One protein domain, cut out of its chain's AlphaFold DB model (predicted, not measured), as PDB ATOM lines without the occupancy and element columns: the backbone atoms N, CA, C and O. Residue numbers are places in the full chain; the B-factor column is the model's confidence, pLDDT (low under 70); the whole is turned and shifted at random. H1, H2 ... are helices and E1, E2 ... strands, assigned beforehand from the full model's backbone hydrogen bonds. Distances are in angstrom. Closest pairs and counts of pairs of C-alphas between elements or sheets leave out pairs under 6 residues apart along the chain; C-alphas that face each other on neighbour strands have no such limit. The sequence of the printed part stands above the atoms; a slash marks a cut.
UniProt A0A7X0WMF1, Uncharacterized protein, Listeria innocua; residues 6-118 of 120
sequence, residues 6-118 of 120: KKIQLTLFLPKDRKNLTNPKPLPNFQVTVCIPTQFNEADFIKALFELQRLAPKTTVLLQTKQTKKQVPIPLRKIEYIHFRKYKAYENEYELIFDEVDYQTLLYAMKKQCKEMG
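This is residues 6 to 118 of the 120 residues of an uncharacterized protein of Listeria innocua (UniProt A0A7X0WMF1). A strongly twisted, curled sheet of six strands has helix H1 packed on one face, and the longer helix H2 crosses H1 steeply and only grazes the sheet. The loop of residues 14 to 29, between E1 and E2, reaches away from this body. The 113 printed residues run E1 E2 H1 E3 E4 E5 E6 H2; the mixed sheet has the order E4 E3 E6 E2 E1 E5, and the class is mixed, helices and strands. The whole is compact, with a radius of gyration of the C-alphas of 14.6 A, yet elongated in outline, 50 by 30 by 24 A.

E1, residues 6 to 13, and E2, residues 30 to 37, form an antiparallel hairpin, with N 10 and O 32 2.8 A apart. H1, residues 42 to 55, is on one face of the sheet, giving two layers, a helix layer and a sheet. E3, residues 60 to 65, and E4, residues 71 to 75, form another hairpin, with N 63 and O 72 2.9 A apart. E5, residues 81 to 84, is antiparallel to E1, with N 11 and O 83 2.8 A apart; its closest C-alphas to H1 are those of Ile 82 and Ile 46, 7.1 A. E6, residues 94 to 97, is antiparallel to E3, with N 64 and O 95 2.9 A apart, and parallel to E2, with N 96 and O 33 2.9 A apart. H2, residues 100 to 116, touches H1 at a steep tilt of 63 degrees, opposite ways; their closest C-alphas, of Ala 109 and Ala 48, are 5.1 A apart. In H1 and H2 every O i to N i+4 pair is within hydrogen-bond range.

E1 begins at C-alpha 6 (-35.747, -48.616, 36.522) and spans 22.2 A, E2 22.0 A, H1 19.9 A and E3 16.1 A. H2 spans 24.5 A and ends at C-alpha 116 (-56.485, -55.967, 30.278).

The two C-alphas farthest apart, of Thr 22 and Gly 118, are 50.1 A apart. The printed part has no cut, and the link from E1 to E2 is long. The pLDDT is under 70 at residues 15 to 28, 81, 84 to 92 and 117 to 118.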
ATOM      1  N   LYS A   6     -36.856 -48.246  37.402       87.62
ATOM      2  CA  LYS A   6     -35.747 -48.616  36.522       87.62
ATOM      3  C   LYS A   6     -35.624 -47.611  35.383       87.62
ATOM      4  O   LYS A   6     -36.610 -47.002  34.968       87.62
ATOM      5  N   LYS A   7     -34.407 -47.453  34.866       86.94
ATOM      6  CA  LYS A   7     -34.151 -46.683  33.646       86.94
ATOM      7  C   LYS A   7     -34.208 -47.617  32.443       86.94
ATOM      8  O   LYS A   7     -33.563 -48.661  32.456       86.94
ATOM      9  N   ILE A   8     -34.942 -47.220  31.412       85.88
ATOM     10  CA  ILE A   8     -34.961 -47.905  30.114       85.88
ATOM     11  C   ILE A   8     -34.417 -46.970  29.035       85.88
ATOM     12  O   ILE A   8     -34.572 -45.751  29.130       85.88
ATOM     13  N   GLN A   9     -33.758 -47.545  28.027       84.94
ATOM     14  CA  GLN A   9     -33.172 -46.817  26.904       84.94
ATOM     15  C   GLN A   9     -34.023 -46.948  25.648       84.94
ATOM     16  O   GLN A   9     -34.421 -48.044  25.252       84.94
ATOM     17  N   LEU A  10     -34.260 -45.813  24.997       84.31
ATOM     18  CA  LEU A  10     -35.100 -45.696  23.817       84.31
ATOM     19  C   LEU A  10     -34.412 -44.803  22.784       84.31
ATOM     20  O   LEU A  10     -33.609 -43.932  23.110       84.31
ATOM     21  N   THR A  11     -34.736 -45.001  21.514       83.00
ATOM     22  CA  THR A  11     -34.389 -44.069  20.437       83.00
ATOM     23  C   THR A  11     -35.666 -43.412  19.940       83.00
ATOM     24  O   THR A  11     -36.559 -44.118  19.472       83.00
ATOM     25  N   LEU A  12     -35.751 -42.085  20.044       82.19
ATOM     26  CA  LEU A  12     -36.843 -41.289  19.495       82.19
ATOM     27  C   LEU A  12     -36.500 -40.870  18.070       82.19
ATOM     28  O   LEU A  12     -35.496 -40.188  17.838       82.19
ATOM     29  N   PHE A  13     -37.357 -41.256  17.134       78.62
ATOM     30  CA  PHE A  13     -37.274 -40.833  15.744       78.62
ATOM     31  C   PHE A  13     -38.228 -39.662  15.525       78.62
ATOM     32  O   PHE A  13     -39.416 -39.739  15.850       78.62
ATOM     33  N   LEU A  14     -37.686 -38.571  14.993       75.12
ATOM     34  CA  LEU A  14     -38.438 -37.363  14.670       75.12
ATOM     35  C   LEU A  14     -38.621 -37.242  13.150       75.12
ATOM     36  O   LEU A  14     -37.754 -37.707  12.402       75.12
ATOM     37  N   PRO A  15     -39.697 -36.579  12.681       67.62
ATOM     38  CA  PRO A  15     -39.957 -36.394  11.261       67.62
ATOM     39  C   PRO A  15     -38.764 -35.720  10.591       67.62
ATOM     40  O   PRO A  15     -38.270 -34.698  11.064       67.62
ATOM     41  N   LYS A  16     -38.324 -36.247   9.446       62.97
ATOM     42  CA  LYS A  16     -37.339 -35.550   8.605       62.97
ATOM     43  C   LYS A  16     -37.875 -34.162   8.243       62.97
ATOM     44  O   LYS A  16     -39.068 -34.019   7.972       62.97
ATOM     45  N   ASP A  17     -37.007 -33.152   8.212       57.22
ATOM     46  CA  ASP A  17     -37.411 -31.822   7.758       57.22
ATOM     47  C   ASP A  17     -37.765 -31.878   6.265       57.22
ATOM     48  O   ASP A  17     -36.894 -31.919   5.394       57.22
ATOM     49  N   ARG A  18     -39.069 -31.927   5.967       55.56
ATOM     50  CA  ARG A  18     -39.595 -31.997   4.596       55.56
ATOM     51  C   ARG A  18     -39.523 -30.653   3.865       55.56
ATOM     52  O   ARG A  18     -39.879 -30.607   2.693       55.56
ATOM     53  N   LYS A  19     -39.071 -29.565   4.513       56.34
ATOM     54  CA  LYS A  19     -38.913 -28.260   3.847       56.34
ATOM     55  C   LYS A  19     -37.787 -28.254   2.810       56.34
ATOM     56  O   LYS A  19     -37.857 -27.473   1.870       56.34
ATOM     57  N   ASN A  20     -36.802 -29.147   2.932       52.44
ATOM     58  CA  ASN A  20     -35.742 -29.337   1.940       52.44
ATOM     59  C   ASN A  20     -35.936 -30.668   1.202       52.44
ATOM     60  O   ASN A  20     -35.302 -31.668   1.526       52.44
ATOM     61  N   LEU A  21     -36.817 -30.673   0.197       54.25
ATOM     62  CA  LEU A  21     -37.091 -31.838  -0.664       54.25
ATOM     63  C   LEU A  21     -35.843 -32.354  -1.400       54.25
ATOM     64  O   LEU A  21     -35.753 -33.539  -1.699       54.25
ATOM     65  N   THR A  22     -34.873 -31.479  -1.664       58.38
ATOM     66  CA  THR A  22     -33.634 -31.800  -2.384       58.38
ATOM     67  C   THR A  22     -32.541 -32.393  -1.496       58.38
ATOM     68  O   THR A  22     -31.629 -33.028  -2.017       58.38
ATOM     69  N   ASN A  23     -32.609 -32.213  -0.170       51.28
ATOM     70  CA  ASN A  23     -31.664 -32.813   0.775       51.28
ATOM     71  C   ASN A  23     -32.241 -32.780   2.210       51.28
ATOM     72  O   ASN A  23     -31.898 -31.894   3.004       51.28
ATOM     73  N   PRO A  24     -33.180 -33.684   2.552       51.16
ATOM     74  CA  PRO A  24     -33.823 -33.675   3.858       51.16
ATOM     75  C   PRO A  24     -32.780 -34.017   4.921       51.16
ATOM     76  O   PRO A  24     -32.387 -35.177   5.061       51.16
ATOM     77  N   LYS A  25     -32.328 -33.016   5.689       51.53
ATOM     78  CA  LYS A  25     -31.495 -33.272   6.867       51.53
ATOM     79  C   LYS A  25     -32.327 -34.136   7.819       51.53
ATOM     80  O   LYS A  25     -33.394 -33.684   8.250       51.53
ATOM     81  N   PRO A  26     -31.906 -35.377   8.123       51.69
ATOM     82  CA  PRO A  26     -32.586 -36.145   9.148       51.69
ATOM     83  C   PRO A  26     -32.508 -35.325  10.435       51.69
ATOM     84  O   PRO A  26     -31.425 -34.871  10.813       51.69
ATOM     85  N   LEU A  27     -33.651 -35.091  11.086       58.28
ATOM     86  CA  LEU A  27     -33.593 -34.612  12.459       58.28
ATOM     87  C   LEU A  27     -32.780 -35.647  13.253       58.28
ATOM     88  O   LEU A  27     -32.941 -36.848  13.014       58.28
ATOM     89  N   PRO A  28     -31.864 -35.211  14.134       64.88
ATOM     90  CA  PRO A  28     -31.061 -36.144  14.902       64.88
ATOM     91  C   PRO A  28     -32.000 -37.043  15.705       64.88
ATOM     92  O   PRO A  28     -32.865 -36.557  16.432       64.88
ATOM     93  N   ASN A  29     -31.850 -38.358  15.548       71.62
ATOM     94  CA  ASN A  29     -32.530 -39.305  16.420       71.62
ATOM     95  C   ASN A  29     -31.997 -39.102  17.835       71.62
ATOM     96  O   ASN A  29     -30.781 -39.049  18.041       71.62
ATOM     97  N   PHE A  30     -32.892 -39.011  18.809       76.62
ATOM     98  CA  PHE A  30     -32.495 -38.804  20.193       76.62
ATOM     99  C   PHE A  30     -32.409 -40.147  20.902       76.62
ATOM    100  O   PHE A  30     -33.403 -40.861  21.020       76.62
ATOM    101  N   GLN A  31     -31.215 -40.495  21.378       78.62
ATOM    102  CA  GLN A  31     -31.055 -41.583  22.337       78.62
ATOM    103  C   GLN A  31     -31.431 -41.050  23.715       78.62
ATOM    104  O   GLN A  31     -30.818 -40.095  24.200       78.62
ATOM    105  N   VAL A  32     -32.471 -41.637  24.302       84.88
ATOM    106  CA  VAL A  32     -33.075 -41.156  25.538       84.88
ATOM    107  C   VAL A  32     -33.154 -42.258  26.588       84.88
ATOM    108  O   VAL A  32     -33.466 -43.409  26.283       84.88
ATOM    109  N   THR A  33     -32.952 -41.878  27.845       87.19
ATOM    110  CA  THR A  33     -33.375 -42.656  29.013       87.19
ATOM    111  C   THR A  33     -34.673 -42.122  29.582       87.19
ATOM    112  O   THR A  33     -34.847 -40.911  29.691       87.19
ATOM    113  N   VAL A  34     -35.547 -43.025  30.014       88.06
ATOM    114  CA  VAL A  34     -36.747 -42.699  30.793       88.06
ATOM    115  C   VAL A  34     -36.822 -43.593  32.027       88.06
ATOM    116  O   VAL A  34     -36.427 -44.761  31.988       88.06
ATOM    117  N   CYS A  35     -37.297 -43.034  33.138       87.69
ATOM    118  CA  CYS A  35     -37.562 -43.777  34.365       87.69
ATOM    119  C   CYS A  35     -38.990 -44.328  34.333       87.69
ATOM    120  O   CYS A  35     -39.937 -43.566  34.152       87.69
ATOM    121  N   ILE A  36     -39.143 -45.632  34.552       88.50
ATOM    122  CA  ILE A  36     -40.446 -46.290  34.694       88.50
ATOM    123  C   ILE A  36     -40.449 -47.190  35.937       88.50
ATOM    124  O   ILE A  36     -39.384 -47.642  36.361       88.50
ATOM    125  N   PRO A  37     -41.610 -47.478  36.549       89.88
ATOM    126  CA  PRO A  37     -41.690 -48.457  37.634       89.88
ATOM    127  C   PRO A  37     -41.176 -49.841  37.213       89.88
ATOM    128  O   PRO A  37     -41.414 -50.272  36.084       89.88
ATOM    129  N   THR A  38     -40.496 -50.549  38.118       88.12
ATOM    130  CA  THR A  38     -39.859 -51.850  37.835       88.12
ATOM    131  C   THR A  38     -40.834 -52.917  37.351       88.12
ATOM    132  O   THR A  38     -40.432 -53.764  36.554       88.12
ATOM    133  N   GLN A  39     -42.104 -52.845  37.768       86.06
ATOM    134  CA  GLN A  39     -43.140 -53.791  37.352       86.06
ATOM    135  C   GLN A  39     -43.534 -53.700  35.869       86.06
ATOM    136  O   GLN A  39     -44.148 -54.631  35.361       86.06
ATOM    137  N   PHE A  40     -43.225 -52.595  35.182       87.56
ATOM    138  CA  PHE A  40     -43.572 -52.411  33.771       87.56
ATOM    139  C   PHE A  40     -42.386 -52.745  32.878       87.56
ATOM    140  O   PHE A  40     -41.227 -52.511  33.233       87.56
ATOM    141  N   ASN A  41     -42.661 -53.284  31.698       86.00
ATOM    142  CA  ASN A  41     -41.660 -53.494  30.663       86.00
ATOM    143  C   ASN A  41     -41.657 -52.333  29.650       86.00
ATOM    144  O   ASN A  41     -42.428 -51.376  29.723       86.00
ATOM    145  N   GLU A  42     -40.736 -52.400  28.700       84.50
ATOM    146  CA  GLU A  42     -40.538 -51.388  27.670       84.50
ATOM    147  C   GLU A  42     -41.706 -51.314  26.681       84.50
ATOM    148  O   GLU A  42     -42.024 -50.231  26.191       84.50
ATOM    149  N   ALA A  43     -42.371 -52.439  26.406       84.56
ATOM    150  CA  ALA A  43     -43.536 -52.473  25.531       84.56
ATOM    151  C   ALA A  43     -44.745 -51.773  26.172       84.56
ATOM    152  O   ALA A  43     -45.448 -51.039  25.475       84.56
ATOM    153  N   ASP A  44     -44.944 -51.936  27.484       87.69
ATOM    154  CA  ASP A  44     -45.981 -51.234  28.251       87.69
ATOM    155  C   ASP A  44     -45.768 -49.719  28.157       87.69
ATOM    156  O   ASP A  44     -46.691 -48.961  27.856       87.69
ATOM    157  N   PHE A  45     -44.518 -49.271  28.328       89.44
ATOM    158  CA  PHE A  45     -44.169 -47.861  28.189       89.44
ATOM    159  C   PHE A  45     -44.436 -47.334  26.774       89.44
ATOM    160  O   PHE A  45     -45.065 -46.289  26.624       89.44
ATOM    161  N   ILE A  46     -43.989 -48.046  25.731       87.19
ATOM    162  CA  ILE A  46     -44.181 -47.619  24.336       87.19
ATOM    163  C   ILE A  46     -45.674 -47.484  24.019       87.19
ATOM    164  O   ILE A  46     -46.096 -46.456  23.492       87.19
ATOM    165  N   LYS A  47     -46.491 -48.481  24.381       87.19
ATOM    166  CA  LYS A  47     -47.944 -48.423  24.176       87.19
ATOM    167  C   LYS A  47     -48.578 -47.268  24.951       87.19
ATOM    168  O   LYS A  47     -49.395 -46.539  24.398       87.19
ATOM    169  N   ALA A  48     -48.209 -47.080  26.218       89.38
ATOM    170  CA  ALA A  48     -48.712 -45.975  27.031       89.38
ATOM    171  C   ALA A  48     -48.330 -44.598  26.467       89.38
ATOM    172  O   ALA A  48     -49.129 -43.667  26.518       89.38
ATOM    173  N   LEU A  49     -47.140 -44.476  25.879       89.38
ATOM    174  CA  LEU A  49     -46.682 -43.250  25.240       89.38
ATOM    175  C   LEU A  49     -47.465 -42.941  23.954       89.38
ATOM    176  O   LEU A  49     -47.826 -41.786  23.729       89.38
ATOM    177  N   PHE A  50     -47.797 -43.958  23.151       86.69
ATOM    178  CA  PHE A  50     -48.702 -43.807  22.004       86.69
ATOM    179  C   PHE A  50     -50.128 -43.421  22.430       86.69
ATOM    180  O   PHE A  50     -50.753 -42.565  21.806       86.69
ATOM    181  N   GLU A  51     -50.641 -43.989  23.523       86.06
ATOM    182  CA  GLU A  51     -51.931 -43.567  24.083       86.06
ATOM    183  C   GLU A  51     -51.894 -42.113  24.565       86.06
ATOM    184  O   GLU A  51     -52.816 -41.348  24.282       86.06
ATOM    185  N   LEU A  52     -50.808 -41.687  25.218       87.31
ATOM    186  CA  LEU A  52     -50.626 -40.291  25.620       87.31
ATOM    187  C   LEU A  52     -50.594 -39.355  24.401       87.31
ATOM    188  O   LEU A  52     -51.239 -38.312  24.421       87.31
ATOM    189  N   GLN A  53     -49.930 -39.743  23.306       85.81
ATOM    190  CA  GLN A  53     -49.970 -38.995  22.039       85.81
ATOM    191  C   GLN A  53     -51.387 -38.849  21.486       85.81
ATOM    192  O   GLN A  53     -51.738 -37.785  20.973       85.81
ATOM    193  N   ARG A  54     -52.192 -39.911  21.582       84.31
ATOM    194  CA  ARG A  54     -53.575 -39.932  21.102       84.31
ATOM    195  C   ARG A  54     -54.488 -39.047  21.950       84.31
ATOM    196  O   ARG A  54     -55.315 -38.329  21.396       84.31
ATOM    197  N   LEU A  55     -54.351 -39.106  23.273       83.06
ATOM    198  CA  LEU A  55     -55.213 -38.397  24.223       83.06
ATOM    199  C   LEU A  55     -54.813 -36.927  24.406       83.06
ATOM    200  O   LEU A  55     -55.681 -36.069  24.551       83.06
ATOM    201  N   ALA A  56     -53.514 -36.629  24.363       84.12
ATOM    202  CA  ALA A  56     -52.955 -35.304  24.606       84.12
ATOM    203  C   ALA A  56     -51.970 -34.888  23.487       84.12
ATOM    204  O   ALA A  56     -50.777 -34.692  23.711       84.12
ATOM    205  N   PRO A  57     -52.441 -34.671  22.244       77.88
ATOM    206  CA  PRO A  57     -51.565 -34.414  21.092       77.88
ATOM    207  C   PRO A  57     -50.800 -33.080  21.158       77.88
ATOM    208  O   PRO A  57     -49.873 -32.850  20.374       77.88
ATOM    209  N   LYS A  58     -51.200 -32.174  22.059       82.50
ATOM    210  CA  LYS A  58     -50.540 -30.882  22.305       82.50
ATOM    211  C   LYS A  58     -49.456 -30.961  23.389       82.50
ATOM    212  O   LYS A  58     -48.713 -29.993  23.539       82.50
ATOM    213  N   THR A  59     -49.347 -32.088  24.098       85.19
ATOM    214  CA  THR A  59     -48.326 -32.320  25.124       85.19
ATOM    215  C   THR A  59     -46.925 -32.148  24.547       85.19
ATOM    216  O   THR A  59     -46.638 -32.542  23.410       85.19
ATOM    217  N   THR A  60     -46.042 -31.543  25.339       87.00
ATOM    218  CA  THR A  60     -44.631 -31.349  25.012       87.00
ATOM    219  C   THR A  60     -43.786 -32.037  26.067       87.00
ATOM    220  O   THR A  60     -43.889 -31.720  27.243       87.00
ATOM    221  N   VAL A  61     -42.929 -32.951  25.631       87.31
ATOM    222  CA  VAL A  61     -41.935 -33.595  26.490       87.31
ATOM    223  C   VAL A  61     -40.618 -32.844  26.417       87.31
ATOM    224  O   VAL A  61     -40.291 -32.229  25.399       87.31
ATOM    225  N   LEU A  62     -39.843 -32.906  27.492       88.81
ATOM    226  CA  LEU A  62     -38.533 -32.280  27.554       88.81
ATOM    227  C   LEU A  62     -37.460 -33.344  27.358       88.81
ATOM    228  O   LEU A  62     -37.401 -34.325  28.095       88.81
ATOM    229  N   LEU A  63     -36.580 -33.134  26.381       86.69
ATOM    230  CA  LEU A  63     -35.317 -33.856  26.315       86.69
ATOM    231  C   LEU A  63     -34.248 -33.053  27.032       86.69
ATOM    232  O   LEU A  63     -33.879 -31.974  26.570       86.69
ATOM    233  N   GLN A  64     -33.724 -33.579  28.132       86.75
ATOM    234  CA  GLN A  64     -32.642 -32.945  28.872       86.75
ATOM    235  C   GLN A  64     -31.324 -33.674  28.633       86.75
ATOM    236  O   GLN A  64     -31.188 -34.846  28.960       86.75
ATOM    237  N   THR A  65     -30.313 -32.994  28.099       84.81
ATOM    238  CA  THR A  65     -28.963 -33.576  27.985       84.81
ATOM    239  C   THR A  65     -28.403 -33.892  29.374       84.81
ATOM    240  O   THR A  65     -28.450 -33.024  30.254       84.81
ATOM    241  N   LYS A  66     -27.781 -35.058  29.576       78.75
ATOM    242  CA  LYS A  66     -27.177 -35.384  30.881       78.75
ATOM    243  C   LYS A  66     -26.044 -34.439  31.284       78.75
ATOM    244  O   LYS A  66     -26.019 -34.027  32.444       78.75
ATOM    245  N   GLN A  67     -25.164 -34.094  30.338       76.38
ATOM    246  CA  GLN A  67     -23.967 -33.276  30.573       76.38
ATOM    247  C   GLN A  67     -24.291 -31.793  30.777       76.38
ATOM    248  O   GLN A  67     -24.025 -31.241  31.837       76.38
ATOM    249  N   THR A  68     -24.894 -31.142  29.778       81.50
ATOM    250  CA  THR A  68     -25.080 -29.678  29.795       81.50
ATOM    251  C   THR A  68     -26.387 -29.243  30.444       81.50
ATOM    252  O   THR A  68     -26.646 -28.049  30.558       81.50
ATOM    253  N   LYS A  69     -27.239 -30.200  30.846       83.94
ATOM    254  CA  LYS A  69     -28.591 -29.966  31.380       83.94
ATOM    255  C   LYS A  69     -29.503 -29.139  30.468       83.94
ATOM    256  O   LYS A  69     -30.598 -28.776  30.892       83.94
ATOM    257  N   LYS A  70     -29.102 -28.904  29.214       84.19
ATOM    258  CA  LYS A  70     -29.881 -28.186  28.212       84.19
ATOM    259  C   LYS A  70     -31.151 -28.964  27.905       84.19
ATOM    260  O   LYS A  70     -31.107 -30.178  27.702       84.19
ATOM    261  N   GLN A  71     -32.264 -28.246  27.858       87.56
ATOM    262  CA  GLN A  71     -33.573 -28.808  27.568       87.56
ATOM    263  C   GLN A  71     -33.989 -28.492  26.135       87.56
ATOM    264  O   GLN A  71     -33.819 -27.373  25.648       87.56
ATOM    265  N   VAL A  72     -34.538 -29.496  25.462       85.56
ATOM    266  CA  VAL A  72     -35.117 -29.389  24.128       85.56
ATOM    267  C   VAL A  72     -36.586 -29.800  24.235       85.56
ATOM    268  O   VAL A  72     -36.864 -30.983  24.436       85.56
ATOM    269  N   PRO A  73     -37.531 -28.850  24.131       86.50
ATOM    270  CA  PRO A  73     -38.949 -29.173  24.124       86.50
ATOM    271  C   PRO A  73     -39.331 -29.835  22.800       86.50
ATOM    272  O   PRO A  73     -39.063 -29.309  21.716       86.50
ATOM    273  N   ILE A  74     -39.983 -30.991  22.885       84.12
ATOM    274  CA  ILE A  74     -40.466 -31.750  21.736       84.12
ATOM    275  C   ILE A  74     -41.961 -32.010  21.906       84.12
ATOM    276  O   ILE A  74     -42.362 -32.697  22.843       84.12
ATOM    277  N   PRO A  75     -42.809 -31.515  20.989       85.88
ATOM    278  CA  PRO A  75     -44.208 -31.913  20.951       85.88
ATOM    279  C   PRO A  75     -44.309 -33.428  20.789       85.88
ATOM    280  O   PRO A  75     -43.751 -33.978  19.839       85.88
ATOM    281  N   LEU A  76     -45.057 -34.091  21.667       83.62
ATOM    282  CA  LEU A  76     -45.155 -35.547  21.711       83.62
ATOM    283  C   LEU A  76     -45.630 -36.121  20.367       83.62
ATOM    284  O   LEU A  76     -45.083 -37.113  19.895       83.62
ATOM    285  N   ARG A  77     -46.545 -35.422  19.681       81.69
ATOM    286  CA  ARG A  77     -47.021 -35.738  18.318       81.69
ATOM    287  C   ARG A  77     -45.936 -35.795  17.232       81.69
ATOM    288  O   ARG A  77     -46.213 -36.261  16.135       81.69
ATOM    289  N   LYS A  78     -44.741 -35.244  17.480       79.62
ATOM    290  CA  LYS A  78     -43.604 -35.302  16.547       79.62
ATOM    291  C   LYS A  78     -42.737 -36.547  16.751       79.62
ATOM    292  O   LYS A  78     -41.794 -36.731  15.996       79.62
ATOM    293  N   ILE A  79     -42.998 -37.374  17.758       80.75
ATOM    294  CA  ILE A  79     -42.294 -38.648  17.924       80.75
ATOM    295  C   ILE A  79     -43.011 -39.668  17.035       80.75
ATOM    296  O   ILE A  79     -44.107 -40.108  17.367       80.75
ATOM    297  N   GLU A  80     -42.419 -39.996  15.885       71.06
ATOM    298  CA  GLU A  80     -43.028 -40.907  14.899       71.06
ATOM    299  C   GLU A  80     -42.833 -42.375  15.283       71.06
ATOM    300  O   GLU A  80     -43.715 -43.205  15.074       71.06
ATOM    301  N   TYR A  81     -41.664 -42.706  15.833       68.44
ATOM    302  CA  TYR A  81     -41.306 -44.078  16.167       68.44
ATOM    303  C   TYR A  81     -40.383 -44.130  17.379       68.44
ATOM    304  O   TYR A  81     -39.574 -43.225  17.616       68.44
ATOM    305  N   ILE A  82     -40.500 -45.221  18.135       74.94
ATOM    306  CA  ILE A  82     -39.683 -45.504  19.310       74.94
ATOM    307  C   ILE A  82     -39.088 -46.889  19.138       74.94
ATOM    308  O   ILE A  82     -39.813 -47.866  18.959       74.94
ATOM    309  N   HIS A  83     -37.763 -46.973  19.214       72.06
ATOM    310  CA  HIS A  83     -37.061 -48.250  19.191       72.06
ATOM    311  C   HIS A  83     -36.358 -48.508  20.516       72.06
ATOM    312  O   HIS A  83     -35.678 -47.626  21.044       72.06
ATOM    313  N   PHE A  84     -36.478 -49.731  21.024       66.50
ATOM    314  CA  PHE A  84     -35.732 -50.172  22.193       66.50
ATOM    315  C   PHE A  84     -34.295 -50.541  21.813       66.50
ATOM    316  O   PHE A  84     -34.049 -51.165  20.780       66.50
ATOM    317  N   ARG A  85     -33.332 -50.205  22.671       60.62
ATOM    318  CA  ARG A  85     -31.971 -50.749  22.592       60.62
ATOM    319  C   ARG A  85     -31.550 -51.273  23.961       60.62
ATOM    320  O   ARG A  85     -31.892 -50.683  24.980       60.62
ATOM    321  N   LYS A  86     -30.753 -52.353  23.975       59.66
ATOM    322  CA  LYS A  86     -30.055 -52.793  25.195       59.66
ATOM    323  C   LYS A  86     -29.243 -51.622  25.752       59.66
ATOM    324  O   LYS A  86     -28.518 -50.983  24.987       59.66
ATOM    325  N   TYR A  87     -29.364 -51.390  27.060       57.38
ATOM    326  CA  TYR A  87     -28.722 -50.270  27.741       57.38
ATOM    327  C   TYR A  87     -27.209 -50.245  27.474       57.38
ATOM    328  O   TYR A  87     -26.500 -51.190  27.815       57.38
ATOM    329  N   LYS A  88     -26.708 -49.162  26.880       58.66
ATOM    330  CA  LYS A  88     -25.282 -48.827  26.809       58.66
ATOM    331  C   LYS A  88     -25.142 -47.408  27.340       58.66
ATOM    332  O   LYS A  88     -25.762 -46.500  26.803       58.66
ATOM    333  N   ALA A  89     -24.398 -47.208  28.422       55.75
ATOM    334  CA  ALA A  89     -24.192 -45.871  28.970       55.75
ATOM    335  C   ALA A  89     -23.421 -45.021  27.943       55.75
ATOM    336  O   ALA A  89     -22.239 -45.262  27.715       55.75
ATOM    337  N   TYR A  90     -24.098 -44.074  27.290       59.84
ATOM    338  CA  TYR A  90     -23.482 -43.172  26.316       59.84
ATOM    339  C   TYR A  90     -23.278 -41.790  26.941       59.84
ATOM    340  O   TYR A  90     -24.161 -41.275  27.626       59.84
ATOM    341  N   GLU A  91     -22.136 -41.161  26.662       53.41
ATOM    342  CA  GLU A  91     -21.794 -39.820  27.168       53.41
ATOM    343  C   GLU A  91     -22.805 -38.735  26.760       53.41
ATOM    344  O   GLU A  91     -23.057 -37.812  27.531       53.41
ATOM    345  N   ASN A  92     -23.425 -38.873  25.583       62.94
ATOM    346  CA  ASN A  92     -24.317 -37.871  24.979       62.94
ATOM    347  C   ASN A  92     -25.810 -38.223  25.098       62.94
ATOM    348  O   ASN A  92     -26.617 -37.871  24.237       62.94
ATOM    349  N   GLU A  93     -26.181 -38.955  26.142       72.94
ATOM    350  CA  GLU A  93     -27.554 -39.400  26.350       72.94
ATOM    351  C   GLU A  93     -28.471 -38.277  26.866       72.94
ATOM    352  O   GLU A  93     -28.087 -37.446  27.701       72.94
ATOM    353  N   TYR A  94     -29.709 -38.272  26.374       82.88
ATOM    354  CA  TYR A  94     -30.774 -37.393  26.843       82.88
ATOM    355  C   TYR A  94     -31.645 -38.115  27.879       82.88
ATOM    356  O   TYR A  94     -31.805 -39.332  27.857       82.88
ATOM    357  N   GLU A  95     -32.243 -37.375  28.796       86.62
ATOM    358  CA  GLU A  95     -33.312 -37.853  29.667       86.62
ATOM    359  C   GLU A  95     -34.639 -37.336  29.117       86.62
ATOM    360  O   GLU A  95     -34.781 -36.144  28.839       86.62
ATOM    361  N   LEU A  96     -35.585 -38.250  28.901       88.12
ATOM    362  CA  LEU A  96     -36.947 -37.922  28.504       88.12
ATOM    363  C   LEU A  96     -37.751 -37.620  29.769       88.12
ATOM    364  O   LEU A  96     -37.990 -38.508  30.588       88.12
ATOM    365  N   ILE A  97     -38.143 -36.359  29.915       87.88
ATOM    366  CA  ILE A  97     -38.831 -35.830  31.087       87.88
ATOM    367  C   ILE A  97     -40.258 -35.458  30.693       87.88
ATOM    368  O   ILE A  97     -40.495 -34.764  29.701       87.88
ATOM    369  N   PHE A  98     -41.191 -35.937  31.505       86.56
ATOM    370  CA  PHE A  98     -42.612 -35.623  31.443       86.56
ATOM    371  C   PHE A  98     -42.944 -34.656  32.572       86.56
ATOM    372  O   PHE A  98     -42.299 -34.700  33.626       86.56
ATOM    373  N   ASP A  99     -43.949 -33.810  32.370       88.19
ATOM    374  CA  ASP A  99     -44.557 -33.140  33.511       88.19
ATOM    375  C   ASP A  99     -45.285 -34.161  34.405       88.19
ATOM    376  O   ASP A  99     -45.456 -35.337  34.060       88.19
ATOM    377  N   GLU A 100     -45.669 -33.732  35.604       87.12
ATOM    378  CA  GLU A 100     -46.271 -34.631  36.584       87.12
ATOM    379  C   GLU A 100     -47.600 -35.228  36.093       87.12
ATOM    380  O   GLU A 100     -47.860 -36.414  36.310       87.12
ATOM    381  N   VAL A 101     -48.421 -34.442  35.393       86.94
ATOM    382  CA  VAL A 101     -49.753 -34.849  34.922       86.94
ATOM    383  C   VAL A 101     -49.639 -35.869  33.790       86.94
ATOM    384  O   VAL A 101     -50.291 -36.920  33.816       86.94
ATOM    385  N   ASP A 102     -48.768 -35.600  32.825       86.56
ATOM    386  CA  ASP A 102     -48.442 -36.491  31.722       86.56
ATOM    387  C   ASP A 102     -47.847 -37.797  32.247       86.56
ATOM    388  O   ASP A 102     -48.241 -38.879  31.810       86.56
ATOM    389  N   TYR A 103     -46.946 -37.724  33.234       87.81
ATOM    390  CA  TYR A 103     -46.350 -38.916  33.830       87.81
ATOM    391  C   TYR A 103     -47.394 -39.778  34.550       87.81
ATOM    392  O   TYR A 103     -47.402 -41.000  34.382       87.81
ATOM    393  N   GLN A 104     -48.324 -39.176  35.303       86.19
ATOM    394  CA  GLN A 104     -49.434 -39.922  35.909       86.19
ATOM    395  C   GLN A 104     -50.351 -40.551  34.856       86.19
ATOM    396  O   GLN A 104     -50.780 -41.697  35.021       86.19
ATOM    397  N   THR A 105     -50.609 -39.849  33.754       87.50
ATOM    398  CA  THR A 105     -51.391 -40.372  32.625       87.50
ATOM    399  C   THR A 105     -50.703 -41.583  31.994       87.50
ATOM    400  O   THR A 105     -51.339 -42.611  31.755       87.50
ATOM    401  N   LEU A 106     -49.383 -41.513  31.816       89.44
ATOM    402  CA  LEU A 106     -48.558 -42.606  31.305       89.44
ATOM    403  C   LEU A 106     -48.600 -43.816  32.256       89.44
ATOM    404  O   LEU A 106     -48.851 -44.943  31.829       89.44
ATOM    405  N   LEU A 107     -48.448 -43.588  33.564       89.12
ATOM    406  CA  LEU A 107     -48.576 -44.627  34.592       89.12
ATOM    407  C   LEU A 107     -49.963 -45.276  34.606       89.12
ATOM    408  O   LEU A 107     -50.074 -46.487  34.807       89.12
ATOM    409  N   TYR A 108     -51.019 -44.487  34.432       88.88
ATOM    410  CA  TYR A 108     -52.385 -44.993  34.358       88.88
ATOM    411  C   TYR A 108     -52.582 -45.881  33.126       88.88
ATOM    412  O   TYR A 108     -53.101 -46.991  33.257       88.88
ATOM    413  N   ALA A 109     -52.104 -45.441  31.959       86.88
ATOM    414  CA  ALA A 109     -52.169 -46.217  30.726       86.88
ATOM    415  C   ALA A 109     -51.412 -47.553  30.848       86.88
ATOM    416  O   ALA A 109     -51.973 -48.595  30.510       86.88
ATOM    417  N   MET A 110     -50.205 -47.553  31.427       88.69
ATOM    418  CA  MET A 110     -49.451 -48.790  31.686       88.69
ATOM    419  C   MET A 110     -50.210 -49.743  32.626       88.69
ATOM    420  O   MET A 110     -50.343 -50.929  32.340       88.69
ATOM    421  N   LYS A 111     -50.792 -49.237  33.725       87.12
ATOM    422  CA  LYS A 111     -51.603 -50.068  34.642       87.12
ATOM    423  C   LYS A 111     -52.828 -50.672  33.961       87.12
ATOM    424  O   LYS A 111     -53.169 -51.818  34.243       87.12
ATOM    425  N   LYS A 112     -53.518 -49.889  33.126       83.94
ATOM    426  CA  LYS A 112     -54.711 -50.341  32.404       83.94
ATOM    427  C   LYS A 112     -54.370 -51.518  31.486       83.94
ATOM    428  O   LYS A 112     -55.068 -52.524  31.519       83.94
ATOM    429  N   GLN A 113     -53.251 -51.428  30.772       78.44
ATOM    430  CA  GLN A 113     -52.776 -52.491  29.883       78.44
ATOM    431  C   GLN A 113     -52.450 -53.787  30.637       78.44
ATOM    432  O   GLN A 113     -52.836 -54.863  30.189       78.44
ATOM    433  N   CYS A 114     -51.808 -53.712  31.809       72.50
ATOM    434  CA  CYS A 114     -51.540 -54.910  32.611       72.50
ATOM    435  C   CYS A 114     -52.823 -55.606  33.094       72.50
ATOM    436  O   CYS A 114     -52.875 -56.835  33.093       72.50
ATOM    437  N   LYS A 115     -53.856 -54.834  33.463       72.62
ATOM    438  CA  LYS A 115     -55.171 -55.380  33.843       72.62
ATOM    439  C   LYS A 115     -55.880 -56.047  32.666       72.62
ATOM    440  O   LYS A 115     -56.436 -57.126  32.821       72.62
ATOM    441  N   GLU A 116     -55.849 -55.425  31.489       70.38
ATOM    442  CA  GLU A 116     -56.485 -55.967  30.278       70.38
ATOM    443  C   GLU A 116     -55.813 -57.257  29.784       70.38
ATOM    444  O   GLU A 116     -56.490 -58.128  29.248       70.38
ATOM    445  N   MET A 117     -54.504 -57.416  30.004       60.12
ATOM    446  CA  MET A 117     -53.779 -58.649  29.672       60.12
ATOM    447  C   MET A 117     -53.842 -59.730  30.768       60.12
ATOM    448  O   MET A 117     -53.234 -60.783  30.599       60.12
ATOM    449  N   GLY A 118     -54.540 -59.492  31.888       54.28
ATOM    450  CA  GLY A 118     -54.652 -60.451  32.997       54.28
ATOM    451  C   GLY A 118     -53.344 -60.697  33.761       54.28
ATOM    452  O   GLY A 118     -53.190 -61.736  34.397       54.28
TER     453      GLY A 118